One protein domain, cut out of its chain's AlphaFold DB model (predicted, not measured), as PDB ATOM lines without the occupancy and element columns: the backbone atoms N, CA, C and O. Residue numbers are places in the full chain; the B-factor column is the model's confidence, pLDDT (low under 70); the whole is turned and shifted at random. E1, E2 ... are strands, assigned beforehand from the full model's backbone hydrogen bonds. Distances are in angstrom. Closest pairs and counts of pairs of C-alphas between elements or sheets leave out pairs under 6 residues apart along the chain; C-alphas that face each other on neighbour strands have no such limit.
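Overview. This is residues 63 to 188 of the 193 residues of an uncharacterized protein of Metallosphaera hakonensis JCM 8857 = DSM 7519 (UniProt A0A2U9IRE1). The domain is a sandwich of two twisted sheets packed face to face, a wall of six strands, E4, E5, E2, E1, E7 and E9, and a smaller one of four, E3, E6, E10 and E8. The chain passes repeatedly between the sheets, and a long loop, residues 156 to 174, runs from E8 in the smaller sheet to E9 at the edge of the larger one. The printed part has 126 residues, with no named helix and ten named strands, E1 to E10 in order along the chain; the class is all strand. The larger sheet is mixed and the smaller antiparallel. The whole is compact, with a radius of gyration of the C-alphas of 14.1 A and spans of 40 by 32 by 30 A.

Along the chain. E1, residues 63 to 72, begins with C-alpha 63 at (212.384, 261.213, 281.864), bends by 58 degrees at residue 66 and is 25.5 A long. E2, residues 75 to 84, is 27.3 A long. E3 is residues 93 to 96, E4 residues 104 to 110, and E5, residues 113 to 119, is 20.2 A long. E6 is residues 130 to 134, E7 residues 138 to 144, E8 residues 149 to 155 and E9 residues 175 to 179. E10, residues 182 to 187, ends with C-alpha 187 at (235.276, 269.893, 271.858).

Arrangement. The larger sheet runs E4, E5, E2, E1, E7, E9 and is twisted. E1 and E2 form a hairpin, with N 70 and O 77 at 2.7 A. E4 and E5 form another, with N 105 and O 117 at 2.8 A. E5 is antiparallel to E2, with N 78 and O 116 at 2.8 A. E1 and E7 are parallel, at 8 degrees, with N 69 and O 142 at 2.9 A. E7 and E9 are antiparallel, with N 178 and O 139 at 3.0 A. The smaller sheet runs E3, E6, E10, E8; N 133 and O 94 are 2.8 A apart, N 184 and O 132 2.8 A, and N 150 and O 187 3.0 A. The strands of the two sheets stand at 29 degrees. Between the sheets, the closest C-alphas of E3 and E5 are Ser 94 and Ile 118, 6.7 A apart.

Size, cuts and confidence. The C-alphas farthest apart, those of Asp 87 and Glu 168, are 42.7 A apart. The printed part has no cut. The link E8 to E9, 19 residues, is long. Mean pLDDT of the printed part is 75.6; residues 125 to 127, 145 to 174 and 186 to 188 are under 70.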
ATOM      1  N   ILE A  63     211.053 261.764 282.104       91.88
ATOM      2  CA  ILE A  63     212.384 261.213 281.864       91.88
ATOM      3  C   ILE A  63     212.557 260.966 280.369       91.88
ATOM      4  O   ILE A  63     211.703 260.356 279.721       91.88
ATOM      5  N   HIS A  64     213.673 261.406 279.798       92.38
ATOM      6  CA  HIS A  64     213.968 261.118 278.402       92.38
ATOM      7  C   HIS A  64     214.359 259.644 278.243       92.38
ATOM      8  O   HIS A  64     215.276 259.142 278.892       92.38
ATOM      9  N   VAL A  65     213.709 258.925 277.334       92.19
ATOM     10  CA  VAL A  65     214.134 257.580 276.919       92.19
ATOM     11  C   VAL A  65     215.344 257.697 276.004       92.19
ATOM     12  O   VAL A  65     216.330 256.973 276.151       92.19
ATOM     13  N   SER A  66     215.295 258.632 275.059       90.06
ATOM     14  CA  SER A  66     216.444 258.934 274.220       90.06
ATOM     15  C   SER A  66     216.470 260.400 273.824       90.06
ATOM     16  O   SER A  66     215.432 260.994 273.548       90.06
ATOM     17  N   VAL A  67     217.669 260.967 273.784       89.56
ATOM     18  CA  VAL A  67     217.944 262.310 273.278       89.56
ATOM     19  C   VAL A  67     219.010 262.184 272.203       89.56
ATOM     20  O   VAL A  67     220.057 261.571 272.420       89.56
ATOM     21  N   ARG A  68     218.747 262.724 271.018       89.06
ATOM     22  CA  ARG A  68     219.673 262.703 269.886       89.06
ATOM     23  C   ARG A  68     219.829 264.117 269.372       89.06
ATOM     24  O   ARG A  68     218.914 264.639 268.751       89.06
ATOM     25  N   ALA A  69     220.990 264.717 269.586       87.38
ATOM     26  CA  ALA A  69     221.305 265.999 268.980       87.38
ATOM     27  C   ALA A  69     222.179 265.802 267.748       87.38
ATOM     28  O   ALA A  69     223.113 265.009 267.773       87.38
ATOM     29  N   ARG A  70     221.907 266.531 266.673       85.06
ATOM     30  CA  ARG A  70     222.652 266.492 265.421       85.06
ATOM     31  C   ARG A  70     222.976 267.903 264.973       85.06
ATOM     32  O   ARG A  70     222.078 268.719 264.770       85.06
ATOM     33  N   LYS A  71     224.260 268.171 264.754       81.12
ATOM     34  CA  LYS A  71     224.710 269.468 264.242       81.12
ATOM     35  C   LYS A  71     224.315 269.623 262.770       81.12
ATOM     36  O   LYS A  71     224.569 268.729 261.960       81.12
ATOM     37  N   ARG A  72     223.712 270.761 262.418       82.88
ATOM     38  CA  ARG A  72     223.327 271.146 261.051       82.88
ATOM     39  C   ARG A  72     223.816 272.568 260.772       82.88
ATOM     40  O   ARG A  72     223.117 273.544 261.023       82.88
ATOM     41  N   GLY A  73     225.032 272.688 260.241       81.06
ATOM     42  CA  GLY A  73     225.663 273.992 260.030       81.06
ATOM     43  C   GLY A  73     225.903 274.701 261.364       81.06
ATOM     44  O   GLY A  73     226.653 274.192 262.193       81.06
ATOM     45  N   LYS A  74     225.251 275.854 261.557       85.31
ATOM     46  CA  LYS A  74     225.330 276.676 262.778       85.31
ATOM     47  C   LYS A  74     224.267 276.348 263.834       85.31
ATOM     48  O   LYS A  74     224.218 277.025 264.853       85.31
ATOM     49  N   ASP A  75     223.429 275.346 263.581       89.81
ATOM     50  CA  ASP A  75     222.317 274.968 264.451       89.81
ATOM     51  C   ASP A  75     222.483 273.529 264.966       89.81
ATOM     52  O   ASP A  75     223.206 272.713 264.378       89.81
ATOM     53  N   LEU A  76     221.777 273.196 266.047       87.94
ATOM     54  CA  LEU A  76     221.690 271.849 266.609       87.94
ATOM     55  C   LEU A  76     220.228 271.395 266.603       87.94
ATOM     56  O   LEU A  76     219.382 271.992 267.262       87.94
ATOM     57  N   LEU A  77     219.930 270.339 265.846       92.12
ATOM     58  CA  LEU A  77     218.624 269.682 265.870       92.12
ATOM     59  C   LEU A  77     218.626 268.626 266.970       92.12
ATOM     60  O   LEU A  77     219.499 267.764 266.955       92.12
ATOM     61  N   VAL A  78     217.663 268.656 267.878       92.69
ATOM     62  CA  VAL A  78     217.555 267.732 269.008       92.69
ATOM     63  C   VAL A  78     216.235 266.995 268.919       92.69
ATOM     64  O   VAL A  78     215.190 267.607 269.071       92.69
ATOM     65  N   ASP A  79     216.279 265.685 268.719       94.56
ATOM     66  CA  ASP A  79     215.105 264.817 268.746       94.56
ATOM     67  C   ASP A  79     215.088 264.028 270.055       94.56
ATOM     68  O   ASP A  79     216.111 263.465 270.464       94.56
ATOM     69  N   THR A  80     213.935 263.951 270.710       94.50
ATOM     70  CA  THR A  80     213.792 263.191 271.948       94.50
ATOM     71  C   THR A  80     212.498 262.393 272.021       94.50
ATOM     72  O   THR A  80     211.445 262.820 271.558       94.50
ATOM     73  N   GLU A  81     212.605 261.218 272.639       94.69
ATOM     74  CA  GLU A  81     211.476 260.438 273.138       94.69
ATOM     75  C   GLU A  81     211.534 260.454 274.662       94.69
ATOM     76  O   GLU A  81     212.619 260.299 275.234       94.69
ATOM     77  N   PHE A  82     210.394 260.602 275.322       93.50
ATOM     78  CA  PHE A  82     210.315 260.707 276.776       93.50
ATOM     79  C   PHE A  82     209.116 259.948 277.340       93.50
ATOM     80  O   PHE A  82     208.183 259.590 276.632       93.50
ATOM     81  N   VAL A  83     209.169 259.684 278.639       92.19
ATOM     82  CA  VAL A  83     208.065 259.145 279.429       92.19
ATOM     83  C   VAL A  83     207.614 260.226 280.390       92.19
ATOM     84  O   VAL A  83     208.430 260.733 281.162       92.19
ATOM     85  N   ARG A  84     206.324 260.562 280.354       90.69
ATOM     86  CA  ARG A  84     205.705 261.397 281.383       90.69
ATOM     87  C   ARG A  84     205.408 260.549 282.605       90.69
ATOM     88  O   ARG A  84     204.823 259.476 282.502       90.69
ATOM     89  N   ILE A  85     205.840 261.049 283.748       90.19
ATOM     90  CA  ILE A  85     205.660 260.413 285.054       90.19
ATOM     91  C   ILE A  85     204.458 261.040 285.758       90.19
ATOM     92  O   ILE A  85     203.781 260.381 286.537       90.19
ATOM     93  N   ARG A  86     204.193 262.317 285.467       88.00
ATOM     94  CA  ARG A  86     203.050 263.096 285.947       88.00
ATOM     95  C   ARG A  86     202.902 264.370 285.115       88.00
ATOM     96  O   ARG A  86     203.795 264.710 284.335       88.00
ATOM     97  N   ASP A  87     201.823 265.101 285.354       87.38
ATOM     98  CA  ASP A  87     201.632 266.433 284.785       87.38
ATOM     99  C   ASP A  87     202.721 267.406 285.261       87.38
ATOM    100  O   ASP A  87     203.185 267.363 286.406       87.38
ATOM    101  N   GLY A  88     203.155 268.286 284.363       86.38
ATOM    102  CA  GLY A  88     204.236 269.228 284.625       86.38
ATOM    103  C   GLY A  88     204.731 269.921 283.357       86.38
ATOM    104  O   GLY A  88     204.079 269.819 282.316       86.38
ATOM    105  N   PRO A  89     205.865 270.644 283.439       86.88
ATOM    106  CA  PRO A  89     206.422 271.347 282.294       86.88
ATOM    107  C   PRO A  89     206.787 270.402 281.147       86.88
ATOM    108  O   PRO A  89     207.084 269.219 281.337       86.88
ATOM    109  N   GLU A  90     206.756 270.967 279.945       89.75
ATOM    110  CA  GLU A  90     207.219 270.314 278.726       89.75
ATOM    111  C   GLU A  90     208.738 270.098 278.741       89.75
ATOM    112  O   GLU A  90     209.446 270.865 279.401       89.75
ATOM    113  N   PRO A  91     209.255 269.077 278.025       90.25
ATOM    114  CA  PRO A  91     210.684 268.794 278.005       90.25
ATOM    115  C   PRO A  91     211.461 270.009 277.515       90.25
ATOM    116  O   PRO A  91     211.084 270.649 276.529       90.25
ATOM    117  N   SER A  92     212.570 270.299 278.190       84.25
ATOM    118  CA  SER A  92     213.382 271.473 277.899       84.25
ATOM    119  C   SER A  92     214.813 271.078 277.556       84.25
ATOM    120  O   SER A  92     215.455 270.273 278.231       84.25
ATOM    121  N   VAL A  93     215.320 271.651 276.465       88.44
ATOM    122  CA  VAL A  93     216.709 271.473 276.038       88.44
ATOM    123  C   VAL A  93     217.320 272.820 275.684       88.44
ATOM    124  O   VAL A  93     216.665 273.709 275.133       88.44
ATOM    125  N   SER A  94     218.602 272.970 275.972       88.06
ATOM    126  CA  SER A  94     219.394 274.115 275.529       88.06
ATOM    127  C   SER A  94     220.783 273.650 275.109       88.06
ATOM    128  O   SER A  94     221.080 272.456 275.130       88.06
ATOM    129  N   GLY A  95     221.633 274.551 274.631       84.56
ATOM    130  CA  GLY A  95     222.960 274.147 274.198       84.56
ATOM    131  C   GLY A  95     223.814 275.280 273.667       84.56
ATOM    132  O   GLY A  95     223.347 276.387 273.400       84.56
ATOM    133  N   VAL A  96     225.090 274.958 273.491       84.19
ATOM    134  CA  VAL A  96     226.101 275.810 272.864       84.19
ATOM    135  C   VAL A  96     226.571 275.107 271.597       84.19
ATOM    136  O   VAL A  96     226.670 273.885 271.566       84.19
ATOM    137  N   ILE A  97     226.847 275.850 270.530       85.75
ATOM    138  CA  ILE A  97     227.294 275.333 269.234       85.75
ATOM    139  C   ILE A  97     228.586 276.055 268.870       85.75
ATOM    140  O   ILE A  97     228.552 277.219 268.485       85.75
ATOM    141  N   ASP A  98     229.723 275.378 269.026       81.00
ATOM    142  CA  ASP A  98     231.074 275.920 268.800       81.00
ATOM    143  C   ASP A  98     231.268 277.319 269.410       81.00
ATOM    144  O   ASP A  98     231.658 278.280 268.741       81.00
ATOM    145  N   GLY A  99     230.894 277.466 270.679       77.88
ATOM    146  CA  GLY A  99     230.956 278.758 271.352       77.88
ATOM    147  C   GLY A  99     229.910 279.776 270.930       77.88
ATOM    148  O   GLY A  99     230.085 280.967 271.176       77.88
ATOM    149  N   LYS A 100     228.800 279.336 270.332       85.62
ATOM    150  CA  LYS A 100     227.636 280.175 270.040       85.62
ATOM    151  C   LYS A 100     226.396 279.687 270.769       85.62
ATOM    152  O   LYS A 100     226.100 278.500 270.773       85.62
ATOM    153  N   ILE A 101     225.644 280.619 271.330       86.62
ATOM    154  CA  ILE A 101     224.337 280.399 271.953       86.62
ATOM    155  C   ILE A 101     223.246 281.111 271.160       86.62
ATOM    156  O   ILE A 101     223.517 281.993 270.337       86.62
ATOM    157  N   GLY A 102     222.000 280.766 271.437       85.94
ATOM    158  CA  GLY A 102     220.835 281.438 270.886       85.94
ATOM    159  C   GLY A 102     219.568 280.709 271.284       85.94
ATOM    160  O   GLY A 102     219.582 279.875 272.188       85.94
ATOM    161  N   ASP A 103     218.476 281.064 270.622       90.06
ATOM    162  CA  ASP A 103     217.156 280.579 271.001       90.06
ATOM    163  C   ASP A 103     216.992 279.080 270.693       90.06
ATOM    164  O   ASP A 103     217.460 278.585 269.657       90.06
ATOM    165  N   THR A 104     216.276 278.377 271.573       93.69
ATOM    166  CA  THR A 104     215.733 277.041 271.302       93.69
ATOM    167  C   THR A 104     214.319 277.189 270.755       93.69
ATOM    168  O   THR A 104     213.459 277.792 271.393       93.69
ATOM    169  N   LEU A 105     214.060 276.615 269.583       93.62
ATOM    170  CA  LEU A 105     212.734 276.560 268.974       93.62
ATOM    171  C   LEU A 105     212.179 275.143 269.059       93.62
ATOM    172  O   LEU A 105     212.827 274.209 268.592       93.62
ATOM    173  N   THR A 106     210.967 274.982 269.574       95.25
ATOM    174  CA  THR A 106     210.229 273.718 269.459       95.25
ATOM    175  C   THR A 106     209.724 273.572 268.027       95.25
ATOM    176  O   THR A 106     208.967 274.413 267.547       95.25
ATOM    177  N   LEU A 107     210.163 272.526 267.326       95.25
ATOM    178  CA  LEU A 107     209.706 272.215 265.969       95.25
ATOM    179  C   LEU A 107     208.412 271.403 265.990       95.25
ATOM    180  O   LEU A 107     207.516 271.661 265.194       95.25
ATOM    181  N   TYR A 108     208.325 270.428 266.896       94.75
ATOM    182  CA  TYR A 108     207.093 269.704 267.195       94.75
ATOM    183  C   TYR A 108     207.141 269.127 268.609       94.75
ATOM    184  O   TYR A 108     208.217 268.899 269.172       94.75
ATOM    185  N   LEU A 109     205.957 268.853 269.143       93.62
ATOM    186  CA  LEU A 109     205.730 268.166 270.405       93.62
ATOM    187  C   LEU A 109     204.427 267.374 270.264       93.62
ATOM    188  O   LEU A 109     203.348 267.959 270.226       93.62
ATOM    189  N   GLU A 110     204.533 266.054 270.144       90.56
ATOM    190  CA  GLU A 110     203.387 265.171 269.923       90.56
ATOM    191  C   GLU A 110     203.515 263.913 270.786       90.56
ATOM    192  O   GLU A 110     204.465 263.132 270.662       90.56
ATOM    193  N   GLY A 111     202.544 263.713 271.680       89.19
ATOM    194  CA  GLY A 111     202.541 262.600 272.626       89.19
ATOM    195  C   GLY A 111     203.820 262.557 273.470       89.19
ATOM    196  O   GLY A 111     204.072 263.439 274.283       89.19
ATOM    197  N   ASN A 112     204.624 261.515 273.256       92.44
ATOM    198  CA  ASN A 112     205.862 261.230 273.991       92.44
ATOM    199  C   ASN A 112     207.130 261.553 273.180       92.44
ATOM    200  O   ASN A 112     208.199 260.983 273.421       92.44
ATOM    201  N   ARG A 113     207.007 262.415 272.164       94.69
ATOM    202  CA  ARG A 113     208.096 262.794 271.257       94.69
ATOM    203  C   ARG A 113     208.157 264.303 271.070       94.69
ATOM    204  O   ARG A 113     207.127 264.962 270.958       94.69
ATOM    205  N   ALA A 114     209.371 264.837 270.991       95.81
ATOM    206  CA  ALA A 114     209.615 266.248 270.717       95.81
ATOM    207  C   ALA A 114     210.854 266.442 269.843       95.81
ATOM    208  O   ALA A 114     211.796 265.643 269.893       95.81
ATOM    209  N   SER A 115     210.872 267.534 269.081       96.50
ATOM    210  CA  SER A 115     212.063 267.990 268.369       96.50
ATOM    211  C   SER A 115     212.281 269.479 268.551       96.50
ATOM    212  O   SER A 115     211.341 270.274 268.503       96.50
ATOM    213  N   PHE A 116     213.541 269.849 268.735       96.06
ATOM    214  CA  PHE A 116     213.978 271.205 269.015       96.06
ATOM    215  C   PHE A 116     215.087 271.622 268.056       96.06
ATOM    216  O   PHE A 116     215.939 270.820 267.674       96.06
ATOM    217  N   LEU A 117     215.116 272.899 267.701       94.94
ATOM    218  CA  LEU A 117     216.203 273.522 266.963       94.94
ATOM    219  C   LEU A 117     216.860 274.584 267.842       94.94
ATOM    220  O   LEU A 117     216.264 275.626 268.098       94.94
ATOM    221  N   ILE A 118     218.095 274.337 268.258       92.69
ATOM    222  CA  ILE A 118     218.919 275.308 268.983       92.69
ATOM    223  C   ILE A 118     219.737 276.085 267.953       92.69
ATOM    224  O   ILE A 118     220.448 275.482 267.143       92.69
ATOM    225  N   ARG A 119     219.636 277.417 267.959       91.56
ATOM    226  CA  ARG A 119     220.321 278.276 266.982       91.56
ATOM    227  C   ARG A 119     221.619 278.856 267.535       91.56
ATOM    228  O   ARG A 119     221.613 279.541 268.550       91.56
ATOM    229  N   GLY A 120     222.732 278.686 266.822       86.44
ATOM    230  CA  GLY A 120     224.007 279.332 267.154       86.44
ATOM    231  C   GLY A 120     224.065 280.758 266.604       86.44
ATOM    232  O   GLY A 120     224.515 280.976 265.476       86.44
ATOM    233  N   GLN A 121     223.603 281.742 267.379       87.56
ATOM    234  CA  GLN A 121     223.457 283.134 266.921       87.56
ATOM    235  C   GLN A 121     224.528 284.075 267.476       87.56
ATOM    236  O   GLN A 121     225.072 284.891 266.735       87.56
ATOM    237  N   ARG A 122     224.811 283.985 268.777       85.56
ATOM    238  CA  ARG A 122     225.650 284.927 269.525       85.56
ATOM    239  C   ARG A 122     226.844 284.202 270.121       85.56
ATOM    240  O   ARG A 122     226.667 283.163 270.747       85.56
ATOM    241  N   SER A 123     228.042 284.746 269.947       85.38
ATOM    242  CA  SER A 123     229.248 284.184 270.559       85.38
ATOM    243  C   SER A 123     229.171 284.243 272.089       85.38
ATOM    244  O   SER A 123     228.659 285.208 272.656       85.38
ATOM    245  N   THR A 124     229.712 283.230 272.755       77.56
ATOM    246  CA  THR A 124     229.880 283.161 274.208       77.56
ATOM    247  C   THR A 124     231.329 282.824 274.543       77.56
ATOM    248  O   THR A 124     231.961 282.006 273.879       77.56
ATOM    249  N   SER A 125     231.868 283.457 275.583       65.19
ATOM    250  CA  SER A 125     233.210 283.168 276.103       65.19
ATOM    251  C   SER A 125     233.219 282.066 277.166       65.19
ATOM    252  O   SER A 125     234.288 281.598 277.543       65.19
ATOM    253  N   LYS A 126     232.047 281.648 277.667       67.50
ATOM    254  CA  LYS A 126     231.938 280.704 278.795       67.50
ATOM    255  C   LYS A 126     232.152 279.246 278.394       67.50
ATOM    256  O   LYS A 126     232.669 278.463 279.179       67.50
ATOM    257  N   MET A 127     231.728 278.877 277.192       68.94
ATOM    258  CA  MET A 127     231.841 277.524 276.656       68.94
ATOM    259  C   MET A 127     232.191 277.676 275.187       68.94
ATOM    260  O   MET A 127     231.388 278.223 274.452       68.94
ATOM    261  N   ILE A 128     233.375 277.243 274.762       72.31
ATOM    262  CA  ILE A 128     233.859 277.394 273.371       72.31
ATOM    263  C   ILE A 128     233.590 276.155 272.503       72.31
ATOM    264  O   ILE A 128     234.097 276.023 271.394       72.31
ATOM    265  N   TYR A 129     232.813 275.219 273.031       73.19
ATOM    266  CA  TYR A 129     232.572 273.897 272.473       73.19
ATOM    267  C   TYR A 129     231.093 273.696 272.155       73.19
ATOM    268  O   TYR A 129     230.258 274.531 272.507       73.19
ATOM    269  N   THR A 130     230.760 272.596 271.477       79.56
ATOM    270  CA  THR A 130     229.358 272.244 271.248       79.56
ATOM    271  C   THR A 130     228.854 271.358 272.386       79.56
ATOM    272  O   THR A 130     229.448 270.323 272.695       79.56
ATOM    273  N   CYS A 131     227.734 271.732 272.990       80.94
ATOM    274  CA  CYS A 131     227.075 270.968 274.036       80.94
ATOM    275  C   CYS A 131     225.551 271.060 273.957       80.94
ATOM    276  O   CYS A 131     224.985 271.973 273.362       80.94
ATOM    277  N   LEU A 132     224.915 270.080 274.582       84.19
ATOM    278  CA  LEU A 132     223.495 269.988 274.848       84.19
ATOM    279  C   LEU A 132     223.306 269.946 276.363       84.19
ATOM    280  O   LEU A 132     223.919 269.125 277.040       84.19
ATOM    281  N   GLU A 133     222.439 270.791 276.882       85.81
ATOM    282  CA  GLU A 133     221.983 270.758 278.259       85.81
ATOM    283  C   GLU A 133     220.543 270.253 278.300       85.81
ATOM    284  O   GLU A 133     219.698 270.680 277.506       85.81
ATOM    285  N   ILE A 134     220.292 269.312 279.206       85.75
ATOM    286  CA  ILE A 134     218.971 268.738 279.463       85.75
ATOM    287  C   ILE A 134     218.597 268.982 280.927       85.75
ATOM    288  O   ILE A 134     219.422 268.769 281.823       85.75
ATOM    289  N   GLY A 135     217.367 269.450 281.158       83.81
ATOM    290  CA  GLY A 135     216.849 269.742 282.499       83.81
ATOM    291  C   GLY A 135     216.391 268.494 283.256       83.81
ATOM    292  O   GLY A 135     216.369 268.478 284.486       83.81
ATOM    293  N   GLU A 136     216.069 267.429 282.527       90.50
ATOM    294  CA  GLU A 136     215.544 266.177 283.058       90.50
ATOM    295  C   GLU A 136     216.514 265.000 282.841       90.50
ATOM    296  O   GLU A 136     217.357 265.030 281.938       90.50
ATOM    297  N   PRO A 137     216.413 263.920 283.643       90.31
ATOM    298  CA  PRO A 137     217.212 262.720 283.429       90.31
ATOM    299  C   PRO A 137     216.929 262.072 282.066       90.31
ATOM    300  O   PRO A 137     215.815 262.138 281.541       90.31
ATOM    301  N   ALA A 138     217.914 261.357 281.523       89.31
ATOM    302  CA  ALA A 138     217.796 260.609 280.278       89.31
ATOM    303  C   ALA A 138     218.376 259.190 280.377       89.31
ATOM    304  O   ALA A 138     219.417 258.953 280.986       89.31
ATOM    305  N   LEU A 139     217.750 258.211 279.719       88.69
ATOM    306  CA  LEU A 139     218.317 256.863 279.611       88.69
ATOM    307  C   LEU A 139     219.437 256.801 278.580       88.69
ATOM    308  O   LEU A 139     220.361 256.004 278.750       88.69
ATOM    309  N   SER A 140     219.378 257.647 277.552       85.44
ATOM    310  CA  SER A 140     220.461 257.821 276.595       85.44
ATOM    311  C   SER A 140     220.497 259.227 276.015       85.44
ATOM    312  O   SER A 140     219.468 259.761 275.610       85.44
ATOM    313  N   VAL A 141     221.703 259.778 275.896       82.38
ATOM    314  CA  VAL A 141     221.981 260.992 275.125       82.38
ATOM    315  C   VAL A 141     223.002 260.642 274.048       82.38
ATOM    316  O   VAL A 141     223.974 259.939 274.323       82.38
ATOM    317  N   LYS A 142     222.779 261.096 272.814       82.06
ATOM    318  CA  LYS A 142     223.687 260.908 271.675       82.06
ATOM    319  C   LYS A 142     223.904 262.228 270.955       82.06
ATOM    320  O   LYS A 142     222.934 262.868 270.558       82.06
ATOM    321  N   LEU A 143     225.161 262.596 270.730       75.31
ATOM    322  CA  LEU A 143     225.524 263.775 269.941       75.31
ATOM    323  C   LEU A 143     226.129 263.325 268.606       75.31
ATOM    324  O   LEU A 143     227.198 262.726 268.552       75.31
ATOM    325  N   LEU A 144     225.407 263.583 267.519       73.31
ATOM    326  CA  LEU A 144     225.733 263.230 266.142       73.31
ATOM    327  C   LEU A 144     226.420 264.410 265.458       73.31
ATOM    328  O   LEU A 144     225.777 265.372 265.025       73.31
ATOM    329  N   VAL A 145     227.739 264.335 265.345       64.12
ATOM    330  CA  VAL A 145     228.562 265.410 264.790       64.12
ATOM    331  C   VAL A 145     229.515 264.817 263.765       64.12
ATOM    332  O   VAL A 145     229.996 263.698 263.923       64.12
ATOM    333  N   ARG A 146     229.770 265.563 262.688       57.44
ATOM    334  CA  ARG A 146     230.802 265.235 261.701       57.44
ATOM    335  C   ARG A 146     232.097 265.976 262.067       57.44
ATOM    336  O   ARG A 146     232.060 267.201 262.154       57.44
ATOM    337  N   GLY A 147     233.206 265.258 262.261       51.66
ATOM    338  CA  GLY A 147     234.543 265.833 262.491       51.66
ATOM    339  C   GLY A 147     235.353 265.106 263.566       51.66
ATOM    340  O   GLY A 147     234.836 264.201 264.218       51.66
ATOM    341  N   GLU A 148     236.615 265.508 263.740       47.34
ATOM    342  CA  GLU A 148     237.435 265.067 264.873       47.34
ATOM    343  C   GLU A 148     236.869 265.653 266.171       47.34
ATOM    344  O   GLU A 148     236.588 266.850 266.271       47.34
ATOM    345  N   MET A 149     236.654 264.785 267.157       50.66
ATOM    346  CA  MET A 149     236.070 265.162 268.439       50.66
ATOM    347  C   MET A 149     236.981 264.741 269.576       50.66
ATOM    348  O   MET A 149     237.533 263.639 269.566       50.66
ATOM    349  N   VAL A 150     237.062 265.604 270.583       47.28
ATOM    350  CA  VAL A 150     237.566 265.257 271.905       47.28
ATOM    351  C   VAL A 150     236.355 264.935 272.789       47.28
ATOM    352  O   VAL A 150     235.447 265.759 272.940       47.28
ATOM    353  N   THR A 151     236.315 263.693 273.280       49.41
ATOM    354  CA  THR A 151     235.226 263.035 274.036       49.41
ATOM    355  C   THR A 151     234.944 263.691 275.415       49.41
ATOM    356  O   THR A 151     235.668 264.587 275.840       49.41
ATOM    357  N   PRO A 152     233.841 263.316 276.093       48.78
ATOM    358  CA  PRO A 152     232.936 264.249 276.770       48.78
ATOM    359  C   PRO A 152     233.200 264.587 278.224       48.78
ATOM    360  O   PRO A 152     233.795 263.824 278.976       48.78
ATOM    361  N   PHE A 153     232.579 265.693 278.623       47.59
ATOM    362  CA  PHE A 153     232.430 266.132 280.001       47.59
ATOM    363  C   PHE A 153     230.976 265.924 280.477       47.59
ATOM    364  O   PHE A 153     230.029 266.073 279.703       47.59
ATOM    365  N   ARG A 154     230.816 265.580 281.760       43.31
ATOM    366  CA  ARG A 154     229.585 265.727 282.553       43.31
ATOM    367  C   ARG A 154     229.934 266.800 283.571       43.31
ATOM    368  O   ARG A 154     230.721 266.509 284.464       43.31
ATOM    369  N   ASP A 155     229.444 268.023 283.396       46.59
ATOM    370  CA  ASP A 155     229.694 269.077 284.381       46.59
ATOM    371  C   ASP A 155     228.398 269.449 285.102       46.59
ATOM    372  O   ASP A 155     227.373 269.740 284.484       46.59
ATOM    373  N   ALA A 156     228.480 269.407 286.425       43.09
ATOM    374  CA  ALA A 156     227.651 270.160 287.343       43.09
ATOM    375  C   ALA A 156     228.662 271.057 288.045       43.09
ATOM    376  O   ALA A 156     229.475 270.541 288.802       43.09
ATOM    377  N   HIS A 157     228.681 272.348 287.710       35.19
ATOM    378  CA  HIS A 157     229.692 273.314 288.142       35.19
ATOM    379  C   HIS A 157     230.431 272.950 289.446       35.19
ATOM    380  O   HIS A 157     229.913 273.201 290.535       35.19
ATOM    381  N   ARG A 158     231.663 272.433 289.291       33.31
ATOM    382  CA  ARG A 158     232.900 272.641 290.085       33.31
ATOM    383  C   ARG A 158     233.742 271.353 290.110       33.31
ATOM    384  O   ARG A 158     233.362 270.376 290.741       33.31
ATOM    385  N   CYS A 159     234.935 271.452 289.507       25.75
ATOM    386  CA  CYS A 159     236.067 270.502 289.497       25.75
ATOM    387  C   CYS A 159     236.073 269.472 288.344       25.75
ATOM    388  O   CYS A 159     235.472 268.408 288.412       25.75
ATOM    389  N   PHE A 160     236.828 269.804 287.287       34.28
ATOM    390  CA  PHE A 160     237.034 269.001 286.076       34.28
ATOM    391  C   PHE A 160     238.198 268.006 286.198       34.28
ATOM    392  O   PHE A 160     239.220 268.319 286.805       34.28
ATOM    393  N   ALA A 161     238.112 266.905 285.446       25.69
ATOM    394  CA  ALA A 161     239.275 266.319 284.781       25.69
ATOM    395  C   ALA A 161     238.951 266.094 283.295       25.69
ATOM    396  O   ALA A 161     238.042 265.340 282.948       25.69
ATOM    397  N   LEU A 162     239.691 266.782 282.421       35.22
ATOM    398  CA  LEU A 162     239.762 266.498 280.990       35.22
ATOM    399  C   LEU A 162     240.482 265.160 280.794       35.22
ATOM    400  O   LEU A 162     241.645 265.041 281.170       35.22
ATOM    401  N   VAL A 163     239.848 264.196 280.132       27.41
ATOM    402  CA  VAL A 163     240.592 263.141 279.435       27.41
ATOM    403  C   VAL A 163     240.094 263.104 278.001       27.41
ATOM    404  O   VAL A 163     239.062 262.519 277.682       27.41
ATOM    405  N   GLY A 164     240.811 263.823 277.144       30.64
ATOM    406  CA  GLY A 164     240.540 263.827 275.722       30.64
ATOM    407  C   GLY A 164     241.015 262.534 275.074       30.64
ATOM    408  O   GLY A 164     242.196 262.213 275.147       30.64
ATOM    409  N   TYR A 165     240.115 261.820 274.399       34.53
ATOM    410  CA  TYR A 165     240.488 260.796 273.426       34.53
ATOM    411  C   TYR A 165     240.064 261.269 272.033       34.53
ATOM    412  O   TYR A 165     239.001 261.866 271.867       34.53
ATOM    413  N   ARG A 166     240.906 261.021 271.028       42.59
ATOM    414  CA  ARG A 166     240.623 261.333 269.622       42.59
ATOM    415  C   ARG A 166     239.540 260.387 269.103       42.59
ATOM    416  O   ARG A 166     239.755 259.177 269.060       42.59
ATOM    417  N   VAL A 167     238.395 260.916 268.675       46.19
ATOM    418  CA  VAL A 167     237.426 260.155 267.870       46.19
ATOM    419  C   VAL A 167     237.669 260.482 266.399       46.19
ATOM    420  O   VAL A 167     237.453 261.612 265.967       46.19
ATOM    421  N   GLU A 168     238.158 259.501 265.641       47.06
ATOM    422  CA  GLU A 168     238.397 259.638 264.199       47.06
ATOM    423  C   GLU A 168     237.084 259.715 263.407       47.06
ATOM    424  O   GLU A 168     236.048 259.168 263.801       47.06
ATOM    425  N   ILE A 169     237.144 260.356 262.238       46.91
ATOM    426  CA  ILE A 169     236.043 260.414 261.273       46.91
ATOM    427  C   ILE A 169     235.624 258.980 260.904       46.91
ATOM    428  O   ILE A 169     236.427 258.197 260.411       46.91
ATOM    429  N   GLY A 170     234.356 258.632 261.153       47.62
ATOM    430  CA  GLY A 170     233.820 257.282 260.925       47.62
ATOM    431  C   GLY A 170     233.825 256.359 262.153       47.62
ATOM    432  O   GLY A 170     233.305 255.248 262.062       47.62
ATOM    433  N   LYS A 171     234.345 256.804 263.308       49.16
ATOM    434  CA  LYS A 171     234.267 256.074 264.586       49.16
ATOM    435  C   LYS A 171     233.094 256.529 265.467       49.16
ATOM    436  O   LYS A 171     232.368 257.468 265.152       49.16
ATOM    437  N   ALA A 172     232.866 255.752 266.529       50.62
ATOM    438  CA  ALA A 172     231.638 255.695 267.317       50.62
ATOM    439  C   ALA A 172     231.083 257.063 267.756       50.62
ATOM    440  O   ALA A 172     231.789 257.910 268.296       50.62
ATOM    441  N   ILE A 173     229.773 257.224 267.569       61.88
ATOM    442  CA  ILE A 173     228.972 258.358 268.039       61.88
ATOM    443  C   ILE A 173     229.107 258.472 269.566       61.88
ATOM    444  O   ILE A 173     228.766 257.500 270.247       61.88
ATOM    445  N   PRO A 174     229.523 259.630 270.122       62.53
ATOM    446  CA  PRO A 174     229.484 259.865 271.557       62.53
ATOM    447  C   PRO A 174     228.079 259.610 272.093       62.53
ATOM    448  O   PRO A 174     227.096 260.215 271.649       62.53
ATOM    449  N   SER A 175     227.991 258.673 273.029       70.44
ATOM    450  CA  SER A 175     226.736 258.275 273.639       70.44
ATOM    451  C   SER A 175     226.915 258.049 275.125       70.44
ATOM    452  O   SER A 175     227.843 257.353 275.533       70.44
ATOM    453  N   TRP A 176     225.982 258.574 275.905       74.69
ATOM    454  CA  TRP A 176     225.864 258.294 277.327       74.69
ATOM    455  C   TRP A 176     224.627 257.447 277.563       74.69
ATOM    456  O   TRP A 176     223.640 257.524 276.822       74.69
ATOM    457  N   SER A 177     224.695 256.651 278.616       80.25
ATOM    458  CA  SER A 177     223.575 255.913 279.179       80.25
ATOM    459  C   SER A 177     223.414 256.314 280.637       80.25
ATOM    460  O   SER A 177     224.432 256.540 281.284       80.25
ATOM    461  N   ARG A 178     222.182 256.335 281.159       83.00
ATOM    462  CA  ARG A 178     221.899 256.690 282.569       83.00
ATOM    463  C   ARG A 178     222.457 258.071 282.928       83.00
ATOM    464  O   ARG A 178     223.436 258.236 283.647       83.00
ATOM    465  N   VAL A 179     221.826 259.071 282.343       80.75
ATOM    466  CA  VAL A 179     222.302 260.441 282.252       80.75
ATOM    467  C   VAL A 179     221.475 261.310 283.202       80.75
ATOM    468  O   VAL A 179     220.272 261.427 282.988       80.75
ATOM    469  N   PRO A 180     222.035 261.898 284.271       84.94
ATOM    470  CA  PRO A 180     221.286 262.865 285.079       84.94
ATOM    471  C   PRO A 180     221.038 264.168 284.295       84.94
ATOM    472  O   PRO A 180     221.634 264.369 283.232       84.94
ATOM    473  N   PRO A 181     220.248 265.103 284.837       83.12
ATOM    474  CA  PRO A 181     220.243 266.482 284.361       83.12
ATOM    475  C   PRO A 181     221.658 267.069 284.303       83.12
ATOM    476  O   PRO A 181     222.496 266.769 285.160       83.12
ATOM    477  N   GLY A 182     221.923 267.895 283.294       79.38
ATOM    478  CA  GLY A 182     223.213 268.562 283.129       79.38
ATOM    479  C   GLY A 182     223.616 268.775 281.676       79.38
ATOM    480  O   GLY A 182     222.829 268.581 280.746       79.38
ATOM    481  N   THR A 183     224.873 269.174 281.491       77.19
ATOM    482  CA  THR A 183     225.437 269.519 280.184       77.19
ATOM    483  C   THR A 183     226.320 268.394 279.646       77.19
ATOM    484  O   THR A 183     227.233 267.917 280.320       77.19
ATOM    485  N   TYR A 184     226.075 268.020 278.390       77.69
ATOM    486  CA  TYR A 184     226.745 266.954 277.653       77.69
ATOM    487  C   TYR A 184     227.286 267.518 276.352       77.69
ATOM    488  O   TYR A 184     226.540 268.071 275.547       77.69
ATOM    489  N   GLY A 185     228.584 267.398 276.108       72.06
ATOM    490  CA  GLY A 185     229.185 268.013 274.932       72.06
ATOM    491  C   GLY A 185     230.522 267.419 274.542       72.06
ATOM    492  O   GLY A 185     230.993 266.444 275.123       72.06
ATOM    493  N   TYR A 186     231.117 268.028 273.527       68.00
ATOM    494  CA  TYR A 186     232.403 267.646 272.960       68.00
ATOM    495  C   TYR A 186     233.128 268.899 272.476       68.00
ATOM    496  O   TYR A 186     232.497 269.868 272.048       68.00
ATOM    497  N   PHE A 187     234.456 268.857 272.480       60.97
ATOM    498  CA  PHE A 187     235.276 269.893 271.858       60.97
ATOM    499  C   PHE A 187     235.643 269.491 270.427       60.97
ATOM    500  O   PHE A 187     235.999 268.339 270.171       60.97
ATOM    501  N   GLN A 188     235.594 270.453 269.499       57.06
ATOM    502  CA  GLN A 188     236.271 270.341 268.205       57.06
ATOM    503  C   GLN A 188     237.690 270.882 268.388       57.06
ATOM    504  O   GLN A 188     237.874 272.083 268.575       57.06
TER     505      GLN A 188